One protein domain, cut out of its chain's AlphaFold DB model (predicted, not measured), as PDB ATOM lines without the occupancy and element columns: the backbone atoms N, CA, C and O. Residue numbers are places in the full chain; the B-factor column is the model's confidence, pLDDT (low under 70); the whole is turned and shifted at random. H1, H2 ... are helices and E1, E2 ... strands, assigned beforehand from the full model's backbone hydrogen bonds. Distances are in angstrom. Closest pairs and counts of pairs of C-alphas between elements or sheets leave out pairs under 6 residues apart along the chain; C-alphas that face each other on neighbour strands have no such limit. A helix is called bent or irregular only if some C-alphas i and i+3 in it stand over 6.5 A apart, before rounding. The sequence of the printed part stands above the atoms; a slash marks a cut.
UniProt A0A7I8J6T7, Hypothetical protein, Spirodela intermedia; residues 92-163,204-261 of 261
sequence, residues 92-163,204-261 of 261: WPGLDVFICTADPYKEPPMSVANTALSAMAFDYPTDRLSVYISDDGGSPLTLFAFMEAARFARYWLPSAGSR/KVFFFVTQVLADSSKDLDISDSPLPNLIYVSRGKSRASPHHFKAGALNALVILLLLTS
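This is residues 92 to 163 and 204 to 261 of the 261 residues of the protein "Hypothetical protein" of Spirodela intermedia (UniProt A0A7I8J6T7). A four-stranded sheet forms the middle layer of a three-layer slab, with helices H1 and H2 side by side over one face and helix H3 slanting over the other. At one end of the long axis a loop sticks out with residues 239 to 244, which stand free. The printed part has 130 residues with three named helices and four named strands, in the order E1 H1 E2 H2 E3 E4 H3. The sheet runs E1 E2 E4 E3 and is mixed, with E3 antiparallel to its neighbour, and the class is mixed, helices and strands. The whole is compact, with a radius of gyration of the C-alphas of 14.7 A, and its outline is elongated, spanning 49 by 30 by 21 A.

E1 is residues 95 to 101, 19.7 A from first to last C-alpha, and C-alpha 95 is at (41.666, 240.214, 161.954). H1 follows with residues 109 to 120, 16.3 A long. E2 is residues 129 to 135, again 19.7 A. H2, the longest helix, is residues 140 to 159 and measures 28.6 A; its C-alpha 140 is at (58.800, 250.083, 143.554). After the cut, E3 is residues 209 to 214, 15.2 A, and E4 is residues 229 to 234, 16.6 A. H3 is residues 246 to 260, 21.3 A, and C-alpha 260 is at (42.953, 232.548, 150.162).

E1 and E2 are parallel neighbours at 18 degrees, with N 97 and O 130 2.8 A apart, within hydrogen-bond range. E2 and E4 are parallel at 17 degrees, with N 133 and O 231 at 2.8 A. E4 and E3 form an antiparallel hairpin, their directions at 162 degrees, with N 211 and O 232 at 2.8 A. The edge strands are E1 and E3, and they are apart. From edge to edge the strands' lines turn by 52 degrees. E1, H1 and E2 make a strand-helix-strand unit, two parallel neighbour strands with a helix between them in the chain, and its crossover is right-handed. H1 is on the sheet at a height over the sheet of 8.8 A, over E2 and along the strands, at 10 degrees to E2 on the local plane. The closest C-alphas of H1 and E2 are those of Met 120 and Val 131, 6.8 A apart. H2 is on the same face at a height of 9.2 A, over E2 and E4, and runs along the strands at 10 degrees to E4 on the local plane. The closest C-alphas of H2 and E3 are those of Ala 150 and Leu 213, 6.1 A apart. H1 and H2 touch at a steep tilt of 38 degrees, the same way, with the C-alphas of Pro 109 and Thr 142 closest at 5.1 A. H2 has a kink of 51 degrees near residue 153; it is neither bent nor irregular, but only just: C-alphas 155 and 158 are 6.3 A apart. H3 is on the opposite face at a height of 8.4 A, over E2 and slantwise to the strands, at 46 degrees to E2 on the local plane. The closest C-alphas of H3 and E2 are those of Ala 249 and Ser 134, 6.3 A apart. H3 is apart from both H1 and H2. In H1 and H3 every O i to N i+4 pair is within hydrogen-bond range, and in H2 12 of 16 are.

The two C-alphas farthest apart are those of Ser 223 and Ala 240, at 49.1 A. Residues 164 to 203 are not printed, and C-alphas 163 and 204 are 40.3 A apart across the cut. The links from E3 to E4, 14 residues, and from E4 to H3, 11 residues, are long. The mean pLDDT of the printed part is 82.2, and residues 160 to 163, 204 to 208 and 260 to 261 are under 70.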
ATOM      1  N   TRP A  92      39.003 236.028 170.092       75.56
ATOM      2  CA  TRP A  92      39.843 236.737 169.128       75.56
ATOM      3  C   TRP A  92      39.481 236.269 167.710       75.56
ATOM      4  O   TRP A  92      39.984 235.221 167.299       75.56
ATOM      5  N   PRO A  93      38.591 236.942 166.955       85.88
ATOM      6  CA  PRO A  93      38.293 236.556 165.569       85.88
ATOM      7  C   PRO A  93      39.534 236.639 164.653       85.88
ATOM      8  O   PRO A  93      40.593 237.112 165.056       85.88
ATOM      9  N   GLY A  94      39.452 236.184 163.404       87.19
ATOM     10  CA  GLY A  94      40.464 236.577 162.413       87.19
ATOM     11  C   GLY A  94      40.409 238.094 162.191       87.19
ATOM     12  O   GLY A  94      39.313 238.647 162.082       87.19
ATOM     13  N   LEU A  95      41.558 238.771 162.166       89.56
ATOM     14  CA  LEU A  95      41.666 240.214 161.954       89.56
ATOM     15  C   LEU A  95      42.578 240.523 160.763       89.56
ATOM     16  O   LEU A  95      43.797 240.367 160.837       89.56
ATOM     17  N   ASP A  96      41.979 241.070 159.708       92.00
ATOM     18  CA  ASP A  96      42.685 241.544 158.520       92.00
ATOM     19  C   ASP A  96      42.729 243.077 158.486       92.00
ATOM     20  O   ASP A  96      41.701 243.759 158.432       92.00
ATOM     21  N   VAL A  97      43.934 243.644 158.511       93.38
ATOM     22  CA  VAL A  97      44.159 245.093 158.469       93.38
ATOM     23  C   VAL A  97      44.549 245.514 157.058       93.38
ATOM     24  O   VAL A  97      45.621 245.165 156.574       93.38
ATOM     25  N   PHE A  98      43.712 246.327 156.411       93.31
ATOM     26  CA  PHE A  98      43.977 246.849 155.070       93.31
ATOM     27  C   PHE A  98      44.584 248.256 155.103       93.31
ATOM     28  O   PHE A  98      43.972 249.204 155.600       93.31
ATOM     29  N   ILE A  99      45.760 248.419 154.496       92.88
ATOM     30  CA  ILE A  99      46.445 249.703 154.314       92.88
ATOM     31  C   ILE A  99      46.539 249.987 152.816       92.88
ATOM     32  O   ILE A  99      47.235 249.300 152.077       92.88
ATOM     33  N   CYS A 100      45.831 251.012 152.350       91.06
ATOM     34  CA  CYS A 100      45.885 251.435 150.952       91.06
ATOM     35  C   CYS A 100      46.794 252.655 150.808       91.06
ATOM     36  O   CYS A 100      46.604 253.639 151.521       91.06
ATOM     37  N   THR A 101      47.714 252.619 149.847       90.06
ATOM     38  CA  THR A 101      48.524 253.775 149.448       90.06
ATOM     39  C   THR A 101      48.470 253.969 147.941       90.06
ATOM     40  O   THR A 101      48.275 253.006 147.201       90.06
ATOM     41  N   ALA A 102      48.577 255.210 147.472       86.06
ATOM     42  CA  ALA A 102      48.433 255.517 146.045       86.06
ATOM     43  C   ALA A 102      49.614 256.274 145.433       86.06
ATOM     44  O   ALA A 102      49.850 256.160 144.229       86.06
ATOM     45  N   ASP A 103      50.334 257.076 146.217       84.44
ATOM     46  CA  ASP A 103      51.398 257.934 145.698       84.44
ATOM     47  C   ASP A 103      52.509 258.116 146.744       84.44
ATOM     48  O   ASP A 103      52.276 258.788 147.752       84.44
ATOM     49  N   PRO A 104      53.728 257.596 146.500       85.81
ATOM     50  CA  PRO A 104      54.840 257.680 147.448       85.81
ATOM     51  C   PRO A 104      55.304 259.117 147.728       85.81
ATOM     52  O   PRO A 104      56.041 259.348 148.684       85.81
ATOM     53  N   TYR A 105      54.935 260.098 146.900       84.75
ATOM     54  CA  TYR A 105      55.317 261.493 147.131       84.75
ATOM     55  C   TYR A 105      54.319 262.233 148.023       84.75
ATOM     56  O   TYR A 105      54.712 263.152 148.740       84.75
ATOM     57  N   LYS A 106      53.042 261.838 147.988       87.00
ATOM     58  CA  LYS A 106      51.994 262.386 148.866       87.00
ATOM     59  C   LYS A 106      51.912 261.631 150.187       87.00
ATOM     60  O   LYS A 106      51.646 262.234 151.221       87.00
ATOM     61  N   GLU A 107      52.169 260.331 150.140       86.25
ATOM     62  CA  GLU A 107      52.167 259.402 151.264       86.25
ATOM     63  C   GLU A 107      53.554 258.741 151.327       86.25
ATOM     64  O   GLU A 107      53.759 257.674 150.745       86.25
ATOM     65  N   PRO A 108      54.551 259.383 151.971       89.19
ATOM     66  CA  PRO A 108      55.920 258.878 152.002       89.19
ATOM     67  C   PRO A 108      55.977 257.412 152.457       89.19
ATOM     68  O   PRO A 108      55.436 257.108 153.525       89.19
ATOM     69  N   PRO A 109      56.672 256.507 151.736       89.12
ATOM     70  CA  PRO A 109      56.670 255.076 152.039       89.12
ATOM     71  C   PRO A 109      57.043 254.733 153.481       89.12
ATOM     72  O   PRO A 109      56.455 253.833 154.066       89.12
ATOM     73  N   MET A 110      57.947 255.501 154.096       87.50
ATOM     74  CA  MET A 110      58.300 255.342 155.511       87.50
ATOM     75  C   MET A 110      57.125 255.602 156.465       87.50
ATOM     76  O   MET A 110      57.007 254.936 157.488       87.50
ATOM     77  N   SER A 111      56.241 256.555 156.157       87.56
ATOM     78  CA  SER A 111      55.046 256.833 156.969       87.56
ATOM     79  C   SER A 111      54.032 255.689 156.873       87.56
ATOM     80  O   SER A 111      53.500 255.241 157.893       87.56
ATOM     81  N   VAL A 112      53.833 255.155 155.667       90.75
ATOM     82  CA  VAL A 112      52.944 254.008 155.436       90.75
ATOM     83  C   VAL A 112      53.523 252.740 156.081       90.75
ATOM     84  O   VAL A 112      52.806 252.021 156.773       90.75
ATOM     85  N   ALA A 113      54.835 252.515 155.963       91.50
ATOM     86  CA  ALA A 113      55.538 251.416 156.623       91.50
ATOM     87  C   ALA A 113      55.453 251.500 158.156       91.50
ATOM     88  O   ALA A 113      55.205 250.491 158.809       91.50
ATOM     89  N   ASN A 114      55.578 252.695 158.743       90.12
ATOM     90  CA  ASN A 114      55.361 252.890 160.180       90.12
ATOM     91  C   ASN A 114      53.934 252.526 160.597       90.12
ATOM     92  O   ASN A 114      53.747 251.921 161.647       90.12
ATOM     93  N   THR A 115      52.940 252.864 159.773       91.25
ATOM     94  CA  THR A 115      51.539 252.499 160.026       91.25
ATOM     95  C   THR A 115      51.360 250.980 160.013       91.25
ATOM     96  O   THR A 115      50.718 250.431 160.906       91.25
ATOM     97  N   ALA A 116      51.987 250.287 159.060       92.25
ATOM     98  CA  ALA A 116      51.962 248.827 159.000       92.25
ATOM     99  C   ALA A 116      52.705 248.168 160.169       92.25
ATOM    100  O   ALA A 116      52.193 247.221 160.755       92.25
ATOM    101  N   LEU A 117      53.866 248.697 160.567       90.44
ATOM    102  CA  LEU A 117      54.600 248.232 161.750       90.44
ATOM    103  C   LEU A 117      53.786 248.426 163.036       90.44
ATOM    104  O   LEU A 117      53.782 247.538 163.884       90.44
ATOM    105  N   SER A 118      53.057 249.538 163.169       89.94
ATOM    106  CA  SER A 118      52.122 249.745 164.283       89.94
ATOM    107  C   SER A 118      50.975 248.739 164.280       89.94
ATOM    108  O   SER A 118      50.590 248.278 165.353       89.94
ATOM    109  N   ALA A 119      50.431 248.414 163.103       91.25
ATOM    110  CA  ALA A 119      49.365 247.425 162.960       91.25
ATOM    111  C   ALA A 119      49.852 246.015 163.322       91.25
ATOM    112  O   ALA A 119      49.194 245.325 164.089       91.25
ATOM    113  N   MET A 120      51.042 245.619 162.861       88.50
ATOM    114  CA  MET A 120      51.673 244.352 163.258       88.50
ATOM    115  C   MET A 120      52.018 244.300 164.757       88.50
ATOM    116  O   MET A 120      52.125 243.222 165.325       88.50
ATOM    117  N   ALA A 121      52.175 245.451 165.417       88.44
ATOM    118  CA  ALA A 121      52.382 245.560 166.864       88.44
ATOM    119  C   ALA A 121      51.065 245.644 167.666       88.44
ATOM    120  O   ALA A 121      51.049 246.136 168.806       88.44
ATOM    121  N   PHE A 122      49.935 245.245 167.077       86.69
ATOM    122  CA  PHE A 122      48.697 245.083 167.829       86.69
ATOM    123  C   PHE A 122      48.846 243.987 168.881       86.69
ATOM    124  O   PHE A 122      49.590 243.029 168.716       86.69
ATOM    125  N   ASP A 123      48.146 244.180 169.998       84.38
ATOM    126  CA  ASP A 123      48.083 243.182 171.063       84.38
ATOM    127  C   ASP A 123      47.032 242.144 170.649       84.38
ATOM    128  O   ASP A 123      45.881 242.201 171.078       84.38
ATOM    129  N   TYR A 124      47.403 241.323 169.664       85.50
ATOM    130  CA  TYR A 124      46.546 240.354 168.988       85.50
ATOM    131  C   TYR A 124      47.341 239.072 168.714       85.50
ATOM    132  O   TYR A 124      48.531 239.172 168.399       85.50
ATOM    133  N   PRO A 125      46.725 237.877 168.793       86.94
ATOM    134  CA  PRO A 125      47.391 236.638 168.401       86.94
ATOM    135  C   PRO A 125      47.934 236.722 166.967       86.94
ATOM    136  O   PRO A 125      47.206 237.080 166.038       86.94
ATOM    137  N   THR A 126      49.221 236.427 166.779       84.31
ATOM    138  CA  THR A 126      49.909 236.618 165.490       84.31
ATOM    139  C   THR A 126      49.465 235.620 164.422       84.31
ATOM    140  O   THR A 126      49.565 235.919 163.237       84.31
ATOM    141  N   ASP A 127      48.888 234.487 164.828       82.25
ATOM    142  CA  ASP A 127      48.211 233.507 163.971       82.25
ATOM    143  C   ASP A 127      46.873 234.016 163.411       82.25
ATOM    144  O   ASP A 127      46.375 233.481 162.422       82.25
ATOM    145  N   ARG A 128      46.288 235.051 164.029       84.69
ATOM    146  CA  ARG A 128      44.978 235.608 163.652       84.69
ATOM    147  C   ARG A 128      45.051 237.028 163.107       84.69
ATOM    148  O   ARG A 128      44.019 237.559 162.714       84.69
ATOM    149  N   LEU A 129      46.232 237.642 163.099       89.25
ATOM    150  CA  LEU A 129      46.453 238.992 162.592       89.25
ATOM    151  C   LEU A 129      47.180 238.944 161.249       89.25
ATOM    152  O   LEU A 129      48.331 238.509 161.170       89.25
ATOM    153  N   SER A 130      46.544 239.493 160.219       90.81
ATOM    154  CA  SER A 130      47.160 239.669 158.904       90.81
ATOM    155  C   SER A 130      47.076 241.125 158.461       90.81
ATOM    156  O   SER A 130      46.032 241.769 158.550       90.81
ATOM    157  N   VAL A 131      48.184 241.673 157.973       92.75
ATOM    158  CA  VAL A 131      48.280 243.053 157.491       92.75
ATOM    159  C   VAL A 131      48.503 243.039 155.984       92.75
ATOM    160  O   VAL A 131      49.496 242.515 155.486       92.75
ATOM    161  N   TYR A 132      47.589 243.665 155.253       92.44
ATOM    162  CA  TYR A 132      47.593 243.735 153.800       92.44
ATOM    163  C   TYR A 132      47.839 245.164 153.331       92.44
ATOM    164  O   TYR A 132      47.151 246.103 153.738       92.44
ATOM    165  N   ILE A 133      48.780 245.327 152.413       92.50
ATOM    166  CA  ILE A 133      49.120 246.603 151.799       92.50
ATOM    167  C   ILE A 133      48.675 246.578 150.351       92.50
ATOM    168  O   ILE A 133      49.198 245.803 149.564       92.50
ATOM    169  N   SER A 134      47.745 247.457 149.989       91.62
ATOM    170  CA  SER A 134      47.391 247.705 148.594       91.62
ATOM    171  C   SER A 134      48.083 248.968 148.097       91.62
ATOM    172  O   SER A 134      47.660 250.080 148.425       91.62
ATOM    173  N   ASP A 135      49.093 248.808 147.250       90.38
ATOM    174  CA  ASP A 135      49.746 249.903 146.539       90.38
ATOM    175  C   ASP A 135      49.078 250.134 145.179       90.38
ATOM    176  O   ASP A 135      49.306 249.438 144.189       90.38
ATOM    177  N   ASP A 136      48.226 251.150 145.134       85.62
ATOM    178  CA  ASP A 136      47.529 251.593 143.934       85.62
ATOM    179  C   ASP A 136      48.450 252.395 142.988       85.62
ATOM    180  O   ASP A 136      48.145 252.567 141.800       85.62
ATOM    181  N   GLY A 137      49.575 252.895 143.504       82.00
ATOM    182  CA  GLY A 137      50.613 253.578 142.738       82.00
ATOM    183  C   GLY A 137      51.542 252.615 142.003       82.00
ATOM    184  O   GLY A 137      52.127 253.006 140.983       82.00
ATOM    185  N   GLY A 138      51.641 251.377 142.501       84.19
ATOM    186  CA  GLY A 138      52.574 250.352 142.036       84.19
ATOM    187  C   GLY A 138      54.006 250.871 142.060       84.19
ATOM    188  O   GLY A 138      54.734 250.723 141.076       84.19
ATOM    189  N   SER A 139      54.372 251.598 143.120       84.12
ATOM    190  CA  SER A 139      55.671 252.251 143.221       84.12
ATOM    191  C   SER A 139      56.696 251.268 143.776       84.12
ATOM    192  O   SER A 139      56.599 250.852 144.930       84.12
ATOM    193  N   PRO A 140      57.757 250.951 143.027       85.12
ATOM    194  CA  PRO A 140      58.800 250.083 143.554       85.12
ATOM    195  C   PRO A 140      59.605 250.710 144.706       85.12
ATOM    196  O   PRO A 140      60.230 249.976 145.461       85.12
ATOM    197  N   LEU A 141      59.528 252.033 144.920       86.25
ATOM    198  CA  LEU A 141      60.028 252.654 146.155       86.25
ATOM    199  C   LEU A 141      59.192 252.228 147.371       86.25
ATOM    200  O   LEU A 141      59.745 251.968 148.437       86.25
ATOM    201  N   THR A 142      57.869 252.146 147.206       89.12
ATOM    202  CA  THR A 142      56.954 251.666 148.246       89.12
ATOM    203  C   THR A 142      57.224 250.199 148.539       89.12
ATOM    204  O   THR A 142      57.435 249.848 149.696       89.12
ATOM    205  N   LEU A 143      57.319 249.361 147.502       88.62
ATOM    206  CA  LEU A 143      57.667 247.949 147.661       88.62
ATOM    207  C   LEU A 143      58.991 247.765 148.420       88.62
ATOM    208  O   LEU A 143      59.040 247.028 149.401       88.62
ATOM    209  N   PHE A 144      60.047 248.475 148.011       88.69
ATOM    210  CA  PHE A 144      61.349 248.402 148.673       88.69
ATOM    211  C   PHE A 144      61.275 248.814 150.149       88.69
ATOM    212  O   PHE A 144      61.793 248.109 151.014       88.69
ATOM    213  N   ALA A 145      60.581 249.913 150.456       88.94
ATOM    214  CA  ALA A 145      60.391 250.352 151.836       88.94
ATOM    215  C   ALA A 145      59.681 249.288 152.689       88.94
ATOM    216  O   ALA A 145      60.043 249.093 153.846       88.94
ATOM    217  N   PHE A 146      58.707 248.572 152.120       91.31
ATOM    218  CA  PHE A 146      57.994 247.499 152.813       91.31
ATOM    219  C   PHE A 146      58.822 246.223 152.989       91.31
ATOM    220  O   PHE A 146      58.714 245.580 154.032       91.31
ATOM    221  N   MET A 147      59.694 245.885 152.036       87.75
ATOM    222  CA  MET A 147      60.665 244.796 152.208       87.75
ATOM    223  C   MET A 147      61.629 245.082 153.370       87.75
ATOM    224  O   MET A 147      61.872 244.212 154.207       87.75
ATOM    225  N   GLU A 148      62.143 246.311 153.460       89.25
ATOM    226  CA  GLU A 148      63.008 246.723 154.571       89.25
ATOM    227  C   GLU A 148      62.238 246.825 155.897       89.25
ATOM    228  O   GLU A 148      62.742 246.412 156.943       89.25
ATOM    229  N   ALA A 149      60.984 247.283 155.867       88.38
ATOM    230  CA  ALA A 149      60.124 247.300 157.047       88.38
ATOM    231  C   ALA A 149      59.860 245.889 157.594       88.38
ATOM    232  O   ALA A 149      59.915 245.699 158.806       88.38
ATOM    233  N   ALA A 150      59.636 244.897 156.725       87.19
ATOM    234  CA  ALA A 150      59.456 243.502 157.130       87.19
ATOM    235  C   ALA A 150      60.706 242.944 157.835       87.19
ATOM    236  O   ALA A 150      60.607 242.313 158.887       87.19
ATOM    237  N   ARG A 151      61.905 243.254 157.321       86.44
ATOM    238  CA  ARG A 151      63.177 242.894 157.978       86.44
ATOM    239  C   ARG A 151      63.330 243.574 159.335       86.44
ATOM    240  O   ARG A 151      63.709 242.927 160.310       86.44
ATOM    241  N   PHE A 152      63.013 244.863 159.406       88.00
ATOM    242  CA  PHE A 152      63.071 245.634 160.644       88.00
ATOM    243  C   PHE A 152      62.061 245.140 161.694       88.00
ATOM    244  O   PHE A 152      62.376 245.127 162.887       88.00
ATOM    245  N   ALA A 153      60.882 244.674 161.268       86.31
ATOM    246  CA  ALA A 153      59.829 244.164 162.147       86.31
ATOM    247  C   ALA A 153      60.332 243.057 163.087       86.31
ATOM    248  O   ALA A 153      59.991 243.070 164.269       86.31
ATOM    249  N   ARG A 154      61.223 242.179 162.600       84.25
ATOM    250  CA  ARG A 154      61.826 241.072 163.374       84.25
ATOM    251  C   ARG A 154      62.547 241.533 164.645       84.25
ATOM    252  O   ARG A 154      62.603 240.800 165.627       84.25
ATOM    253  N   TYR A 155      63.102 242.744 164.622       85.31
ATOM    254  CA  TYR A 155      63.816 243.344 165.751       85.31
ATOM    255  C   TYR A 155      62.917 244.283 166.556       85.31
ATOM    256  O   TYR A 155      63.008 244.357 167.781       85.31
ATOM    257  N   TRP A 156      62.044 245.016 165.863       83.75
ATOM    258  CA  TRP A 156      61.208 246.043 166.468       83.75
ATOM    259  C   TRP A 156      60.043 245.474 167.271       83.75
ATOM    260  O   TRP A 156      59.855 245.877 168.422       83.75
ATOM    261  N   LEU A 157      59.280 244.538 166.698       84.75
ATOM    262  CA  LEU A 157      58.058 244.008 167.305       84.75
ATOM    263  C   LEU A 157      58.280 243.463 168.726       84.75
ATOM    264  O   LEU A 157      57.541 243.908 169.611       84.75
ATOM    265  N   PRO A 158      59.323 242.651 169.012       81.56
ATOM    266  CA  PRO A 158      59.622 242.196 170.371       81.56
ATOM    267  C   PRO A 158      59.795 243.331 171.389       81.56
ATOM    268  O   PRO A 158      59.482 243.162 172.569       81.56
ATOM    269  N   SER A 159      60.323 244.476 170.943       73.25
ATOM    270  CA  SER A 159      60.634 245.647 171.774       73.25
ATOM    271  C   SER A 159      59.472 246.639 171.900       73.25
ATOM    272  O   SER A 159      59.406 247.386 172.878       73.25
ATOM    273  N   ALA A 160      58.541 246.627 170.941       65.81
ATOM    274  CA  ALA A 160      57.371 247.503 170.888       65.81
ATOM    275  C   ALA A 160      56.301 247.157 171.942       65.81
ATOM    276  O   ALA A 160      55.313 247.876 172.080       65.81
ATOM    277  N   GLY A 161      56.508 246.085 172.710       60.47
ATOM    278  CA  GLY A 161      55.579 245.646 173.746       60.47
ATOM    279  C   GLY A 161      54.476 244.729 173.229       60.47
ATOM    280  O   GLY A 161      53.488 244.553 173.926       60.47
ATOM    281  N   SER A 162      54.668 244.086 172.071       53.31
ATOM    282  CA  SER A 162      53.810 242.987 171.574       53.31
ATOM    283  C   SER A 162      53.811 241.747 172.488       53.31
ATOM    284  O   SER A 162      53.192 240.733 172.188       53.31
ATOM    285  N   ARG A 163      54.506 241.817 173.630       55.72
ATOM    286  CA  ARG A 163      54.565 240.773 174.645       55.72
ATOM    287  C   ARG A 163      54.312 241.378 176.013       55.72
ATOM    288  O   ARG A 163      55.209 241.953 176.629       55.72
ATOM    289  N   LYS A 204      57.684 253.031 135.647       40.44
ATOM    290  CA  LYS A 204      56.412 252.474 136.113       40.44
ATOM    291  C   LYS A 204      56.162 251.147 135.395       40.44
ATOM    292  O   LYS A 204      55.740 251.146 134.240       40.44
ATOM    293  N   VAL A 205      56.492 250.035 136.041       41.41
ATOM    294  CA  VAL A 205      56.210 248.702 135.514       41.41
ATOM    295  C   VAL A 205      54.841 248.291 136.048       41.41
ATOM    296  O   VAL A 205      54.670 248.065 137.240       41.41
ATOM    297  N   PHE A 206      53.848 248.252 135.161       47.88
ATOM    298  CA  PHE A 206      52.494 247.800 135.473       47.88
ATOM    299  C   PHE A 206      52.460 246.267 135.494       47.88
ATOM    300  O   PHE A 206      51.998 245.650 134.539       47.88
ATOM    301  N   PHE A 207      52.950 245.648 136.566       53.09
ATOM    302  CA  PHE A 207      52.617 244.254 136.858       53.09
ATOM    303  C   PHE A 207      51.762 244.180 138.116       53.09
ATOM    304  O   PHE A 207      51.967 244.923 139.078       53.09
ATOM    305  N   PHE A 208      50.776 243.288 138.071       63.06
ATOM    306  CA  PHE A 208      50.128 242.795 139.274       63.06
ATOM    307  C   PHE A 208      51.191 242.062 140.098       63.06
ATOM    308  O   PHE A 208      51.847 241.161 139.577       63.06
ATOM    309  N   VAL A 209      51.397 242.479 141.343       73.56
ATOM    310  CA  VAL A 209      52.390 241.875 142.240       73.56
ATOM    311  C   VAL A 209      51.700 241.562 143.551       73.56
ATOM    312  O   VAL A 209      51.269 242.474 144.245       73.56
ATOM    313  N   THR A 210      51.618 240.285 143.899       74.06
ATOM    314  CA  THR A 210      51.262 239.818 145.242       74.06
ATOM    315  C   THR A 210      52.502 239.200 145.862       74.06
ATOM    316  O   THR A 210      53.041 238.236 145.319       74.06
ATOM    317  N   GLN A 211      52.965 239.755 146.976       81.75
ATOM    318  CA  GLN A 211      54.157 239.289 147.670       81.75
ATOM    319  C   GLN A 211      53.875 239.163 149.164       81.75
ATOM    320  O   GLN A 211      53.502 240.135 149.816       81.75
ATOM    321  N   VAL A 212      54.094 237.969 149.709       81.38
ATOM    322  CA  VAL A 212      54.120 237.748 151.156       81.38
ATOM    323  C   VAL A 212      55.499 238.172 151.659       81.38
ATOM    324  O   VAL A 212      56.518 237.674 151.183       81.38
ATOM    325  N   LEU A 213      55.526 239.163 152.545       76.88
ATOM    326  CA  LEU A 213      56.734 239.775 153.099       76.88
ATOM    327  C   LEU A 213      57.085 239.238 154.489       76.88
ATOM    328  O   LEU A 213      58.254 239.277 154.865       76.88
ATOM    329  N   ALA A 214      56.084 238.769 155.232       74.88
ATOM    330  CA  ALA A 214      56.234 238.013 156.468       74.88
ATOM    331  C   ALA A 214      55.083 237.003 156.571       74.88
ATOM    332  O   ALA A 214      53.948 237.344 156.221       74.88
ATOM    333  N   ASP A 215      55.385 235.786 157.012       81.69
ATOM    334  CA  ASP A 215      54.439 234.674 157.152       81.69
ATOM    335  C   ASP A 215      54.506 234.107 158.576       81.69
ATOM    336  O   ASP A 215      55.559 233.639 159.010       81.69
ATOM    337  N   SER A 216      53.382 234.096 159.290       81.81
ATOM    338  CA  SER A 216      53.300 233.638 160.681       81.81
ATOM    339  C   SER A 216      53.658 232.170 160.869       81.81
ATOM    340  O   SER A 216      54.021 231.762 161.972       81.81
ATOM    341  N   SER A 217      53.583 231.367 159.807       77.75
ATOM    342  CA  SER A 217      53.955 229.952 159.843       77.75
ATOM    343  C   SER A 217      55.457 229.705 159.665       77.75
ATOM    344  O   SER A 217      55.935 228.622 160.003       77.75
ATOM    345  N   LYS A 218      56.209 230.679 159.130       78.88
ATOM    346  CA  LYS A 218      57.616 230.497 158.725       78.88
ATOM    347  C   LYS A 218      58.571 231.491 159.372       78.88
ATOM    348  O   LYS A 218      59.699 231.126 159.699       78.88
ATOM    349  N   ASP A 219      58.144 232.738 159.521       81.62
ATOM    350  CA  ASP A 219      59.000 233.833 159.939       81.62
ATOM    351  C   ASP A 219      58.864 234.092 161.439       81.62
ATOM    352  O   ASP A 219      57.805 234.450 161.957       81.62
ATOM    353  N   LEU A 220      59.993 233.946 162.128       84.50
ATOM    354  CA  LEU A 220      60.124 234.244 163.548       84.50
ATOM    355  C   LEU A 220      60.847 235.576 163.767       84.50
ATOM    356  O   LEU A 220      61.710 235.994 162.975       84.50
ATOM    357  N   ASP A 221      60.497 236.236 164.864       84.12
ATOM    358  CA  ASP A 221      61.223 237.377 165.403       84.12
ATOM    359  C   ASP A 221      62.541 236.944 166.082       84.12
ATOM    360  O   ASP A 221      62.883 235.764 166.138       84.12
ATOM    361  N   ILE A 222      63.322 237.903 166.595       83.94
ATOM    362  CA  ILE A 222      64.595 237.596 167.284       83.94
ATOM    363  C   ILE A 222      64.417 236.850 168.620       83.94
ATOM    364  O   ILE A 222      65.392 236.476 169.263       83.94
ATOM    365  N   SER A 223      63.183 236.720 169.100       83.75
ATOM    366  CA  SER A 223      62.828 236.000 170.320       83.75
ATOM    367  C   SER A 223      62.093 234.688 170.025       83.75
ATOM    368  O   SER A 223      61.356 234.207 170.887       83.75
ATOM    369  N   ASP A 224      62.257 234.154 168.812       83.88
ATOM    370  CA  ASP A 224      61.662 232.904 168.336       83.88
ATOM    371  C   ASP A 224      60.122 232.870 168.400       83.88
ATOM    372  O   ASP A 224      59.512 231.806 168.501       83.88
ATOM    373  N   SER A 225      59.470 234.035 168.335       82.25
ATOM    374  CA  SER A 225      58.006 234.155 168.287       82.25
ATOM    375  C   SER A 225      57.515 234.420 166.854       82.25
ATOM    376  O   SER A 225      58.189 235.134 166.108       82.25
ATOM    377  N   PRO A 226      56.353 233.874 166.442       85.31
ATOM    378  CA  PRO A 226      55.833 234.036 165.085       85.31
ATOM    379  C   PRO A 226      55.425 235.478 164.786       85.31
ATOM    380  O   PRO A 226      54.774 236.131 165.604       85.31
ATOM    381  N   LEU A 227      55.786 235.960 163.597       84.56
ATOM    382  CA  LEU A 227      55.442 237.298 163.117       84.56
ATOM    383  C   LEU A 227      54.034 237.326 162.504       84.56
ATOM    384  O   LEU A 227      53.643 236.356 161.870       84.56
ATOM    385  N   PRO A 228      53.264 238.421 162.629       88.94
ATOM    386  CA  PRO A 228      52.015 238.562 161.884       88.94
ATOM    387  C   PRO A 228      52.247 238.497 160.373       88.94
ATOM    388  O   PRO A 228      53.292 238.934 159.879       88.94
ATOM    389  N   ASN A 229      51.239 238.036 159.631       88.56
ATOM    390  CA  ASN A 229      51.327 238.017 158.176       88.56
ATOM    391  C   ASN A 229      51.405 239.446 157.628       88.56
ATOM    392  O   ASN A 229      50.618 240.314 158.012       88.56
ATOM    393  N   LEU A 230      52.317 239.680 156.689       90.81
ATOM    394  CA  LEU A 230      52.451 240.949 155.980       90.81
ATOM    395  C   LEU A 230      52.403 240.690 154.477       90.81
ATOM    396  O   LEU A 230      53.353 240.155 153.910       90.81
ATOM    397  N   ILE A 231      51.316 241.080 153.818       90.75
ATOM    398  CA  ILE A 231      51.098 240.834 152.390       90.75
ATOM    399  C   ILE A 231      51.091 242.164 151.640       90.75
ATOM    400  O   ILE A 231      50.276 243.041 151.911       90.75
ATOM    401  N   TYR A 232      51.970 242.312 150.656       90.50
ATOM    402  CA  TYR A 232      51.968 243.435 149.725       90.50
ATOM    403  C   TYR A 232      51.259 243.053 148.424       90.50
ATOM    404  O   TYR A 232      51.526 242.009 147.830       90.50
ATOM    405  N   VAL A 233      50.376 243.931 147.960       89.69
ATOM    406  CA  VAL A 233      49.568 243.765 146.757       89.69
ATOM    407  C   VAL A 233      49.641 245.045 145.931       89.69
ATOM    408  O   VAL A 233      49.248 246.119 146.374       89.69
ATOM    409  N   SER A 234      50.095 244.933 144.691       87.19
ATOM    410  CA  SER A 234      49.994 245.971 143.669       87.19
ATOM    411  C   SER A 234      49.073 245.474 142.568       87.19
ATOM    412  O   SER A 234      49.242 244.369 142.044       87.19
ATOM    413  N   ARG A 235      48.079 246.286 142.204       81.69
ATOM    414  CA  ARG A 235      47.109 245.919 141.168       81.69
ATOM    415  C   ARG A 235      47.646 246.259 139.784       81.69
ATOM    416  O   ARG A 235      48.115 247.370 139.540       81.69
ATOM    417  N   GLY A 236      47.470 245.340 138.837       75.00
ATOM    418  CA  GLY A 236      47.640 245.647 137.422       75.00
ATOM    419  C   GLY A 236      46.610 246.694 136.994       75.00
ATOM    420  O   GLY A 236      45.407 246.485 137.135       75.00
ATOM    421  N   LYS A 237      47.073 247.834 136.479       72.94
ATOM    422  CA  LYS A 237      46.209 248.893 135.943       72.94
ATOM    423  C   LYS A 237      46.428 249.031 134.444       72.94
ATOM    424  O   LYS A 237      47.563 249.150 133.993       72.94
ATOM    425  N   SER A 238      45.339 249.079 133.686       73.69
ATOM    426  CA  SER A 238      45.364 249.385 132.256       73.69
ATOM    427  C   SER A 238      44.876 250.808 132.005       73.69
ATOM    428  O   SER A 238      43.969 251.290 132.680       73.69
ATOM    429  N   ARG A 239      45.455 251.484 131.004       70.56
ATOM    430  CA  ARG A 239      44.950 252.783 130.522       70.56
ATOM    431  C   ARG A 239      43.623 252.651 129.767       70.56
ATOM    432  O   ARG A 239      42.922 253.644 129.631       70.56
ATOM    433  N   ALA A 240      43.299 251.452 129.279       77.44
ATOM    434  CA  ALA A 240      42.096 251.183 128.494       77.44
ATOM    435  C   ALA A 240      40.835 250.999 129.354       77.44
ATOM    436  O   ALA A 240      39.726 251.041 128.835       77.44
ATOM    437  N   SER A 241      40.998 250.792 130.662       74.06
ATOM    438  CA  SER A 241      39.899 250.540 131.590       74.06
ATOM    439  C   SER A 241      39.854 251.625 132.666       74.06
ATOM    440  O   SER A 241      40.887 251.873 133.304       74.06
ATOM    441  N   PRO A 242      38.690 252.246 132.934       75.69
ATOM    442  CA  PRO A 242      38.552 253.097 134.104       75.69
ATOM    443  C   PRO A 242      38.824 252.264 135.358       75.69
ATOM    444  O   PRO A 242      38.430 251.103 135.452       75.69
ATOM    445  N   HIS A 243      39.522 252.854 136.324       73.75
ATOM    446  CA  HIS A 243      39.769 252.215 137.607       73.75
ATOM    447  C   HIS A 243      39.122 253.032 138.713       73.75
ATOM    448  O   HIS A 243      39.204 254.259 138.746       73.75
ATOM    449  N   HIS A 244      38.503 252.329 139.650       73.44
ATOM    450  CA  HIS A 244      38.032 252.922 140.887       73.44
ATOM    451  C   HIS A 244      39.198 252.909 141.874       73.44
ATOM    452  O   HIS A 244      39.750 251.841 142.143       73.44
ATOM    453  N   PHE A 245      39.590 254.090 142.363       79.75
ATOM    454  CA  PHE A 245      40.727 254.320 143.265       79.75
ATOM    455  C   PHE A 245      40.640 253.466 144.548       79.75
ATOM    456  O   PHE A 245      40.925 252.270 144.541       79.75
ATOM    457  N   LYS A 246      40.189 254.057 145.662       77.56
ATOM    458  CA  LYS A 246      40.082 253.369 146.956       77.56
ATOM    459  C   LYS A 246      39.079 252.213 146.923       77.56
ATOM    460  O   LYS A 246      39.372 251.146 147.444       77.56
ATOM    461  N   ALA A 247      37.939 252.397 146.255       81.06
ATOM    462  CA  ALA A 247      36.916 251.356 146.151       81.06
ATOM    463  C   ALA A 247      37.421 250.117 145.392       81.06
ATOM    464  O   ALA A 247      37.200 248.993 145.825       81.06
ATOM    465  N   GLY A 248      38.159 250.301 144.293       80.81
ATOM    466  CA  GLY A 248      38.712 249.167 143.559       80.81
ATOM    467  C   GLY A 248      39.859 248.486 144.305       80.81
ATOM    468  O   GLY A 248      40.001 247.271 144.197       80.81
ATOM    469  N   ALA A 249      40.682 249.250 145.031       81.00
ATOM    470  CA  ALA A 249      41.773 248.706 145.840       81.00
ATOM    471  C   ALA A 249      41.239 247.792 146.951       81.00
ATOM    472  O   ALA A 249      41.672 246.647 147.060       81.00
ATOM    473  N   LEU A 250      40.230 248.258 147.695       84.38
ATOM    474  CA  LEU A 250      39.572 247.463 148.733       84.38
ATOM    475  C   LEU A 250      38.870 246.230 148.157       84.38
ATOM    476  O   LEU A 250      39.057 245.138 148.676       84.38
ATOM    477  N   ASN A 251      38.135 246.367 147.049       85.56
ATOM    478  CA  ASN A 251      37.464 245.217 146.434       85.56
ATOM    479  C   ASN A 251      38.457 244.145 145.973       85.56
ATOM    480  O   ASN A 251      38.189 242.961 146.131       85.56
ATOM    481  N   ALA A 252      39.609 244.542 145.427       81.06
ATOM    482  CA  ALA A 252      40.639 243.587 145.030       81.06
ATOM    483  C   ALA A 252      41.230 242.840 146.233       81.06
ATOM    484  O   ALA A 252      41.472 241.642 146.134       81.06
ATOM    485  N   LEU A 253      41.430 243.530 147.360       83.06
ATOM    486  CA  LEU A 253      41.889 242.910 148.603       83.06
ATOM    487  C   LEU A 253      40.848 241.945 149.179       83.06
ATOM    488  O   LEU A 253      41.207 240.846 149.579       83.06
ATOM    489  N   VAL A 254      39.564 242.312 149.158       83.56
ATOM    490  CA  VAL A 254      38.475 241.425 149.596       83.56
ATOM    491  C   VAL A 254      38.379 240.189 148.702       83.56
ATOM    492  O   VAL A 254      38.238 239.082 149.209       83.56
ATOM    493  N   ILE A 255      38.498 240.348 147.380       83.44
ATOM    494  CA  ILE A 255      38.520 239.210 146.450       83.44
ATOM    495  C   ILE A 255      39.733 238.319 146.722       83.44
ATOM    496  O   ILE A 255      39.582 237.104 146.754       83.44
ATOM    497  N   LEU A 256      40.918 238.900 146.936       80.31
ATOM    498  CA  LEU A 256      42.115 238.133 147.283       80.31
ATOM    499  C   LEU A 256      41.882 237.324 148.562       80.31
ATOM    500  O   LEU A 256      42.147 236.130 148.560       80.31
ATOM    501  N   LEU A 257      41.326 237.957 149.599       81.06
ATOM    502  CA  LEU A 257      41.031 237.313 150.874       81.06
ATOM    503  C   LEU A 257      40.107 236.103 150.692       81.06
ATOM    504  O   LEU A 257      40.437 235.018 151.155       81.06
ATOM    505  N   LEU A 258      39.007 236.277 149.949       76.88
ATOM    506  CA  LEU A 258      38.039 235.213 149.652       76.88
ATOM    507  C   LEU A 258      38.625 234.057 148.831       76.88
ATOM    508  O   LEU A 258      38.058 232.970 148.824       76.88
ATOM    509  N   LEU A 259      39.716 234.287 148.098       73.06
ATOM    510  CA  LEU A 259      40.410 233.246 147.336       73.06
ATOM    511  C   LEU A 259      41.475 232.514 148.165       73.06
ATOM    512  O   LEU A 259      41.950 231.464 147.735       73.06
ATOM    513  N   THR A 260      41.880 233.077 149.304       64.25
ATOM    514  CA  THR A 260      42.953 232.548 150.162       64.25
ATOM    515  C   THR A 260      42.466 231.990 151.501       64.25
ATOM    516  O   THR A 260      43.252 231.338 152.184       64.25
ATOM    517  N   SER A 261      41.209 232.259 151.873       57.34
ATOM    518  CA  SER A 261      40.507 231.711 153.044       57.34
ATOM    519  C   SER A 261      39.884 230.351 152.755       57.34
ATOM    520  O   SER A 261      40.001 229.455 153.616       57.34
TER     521      SER A 261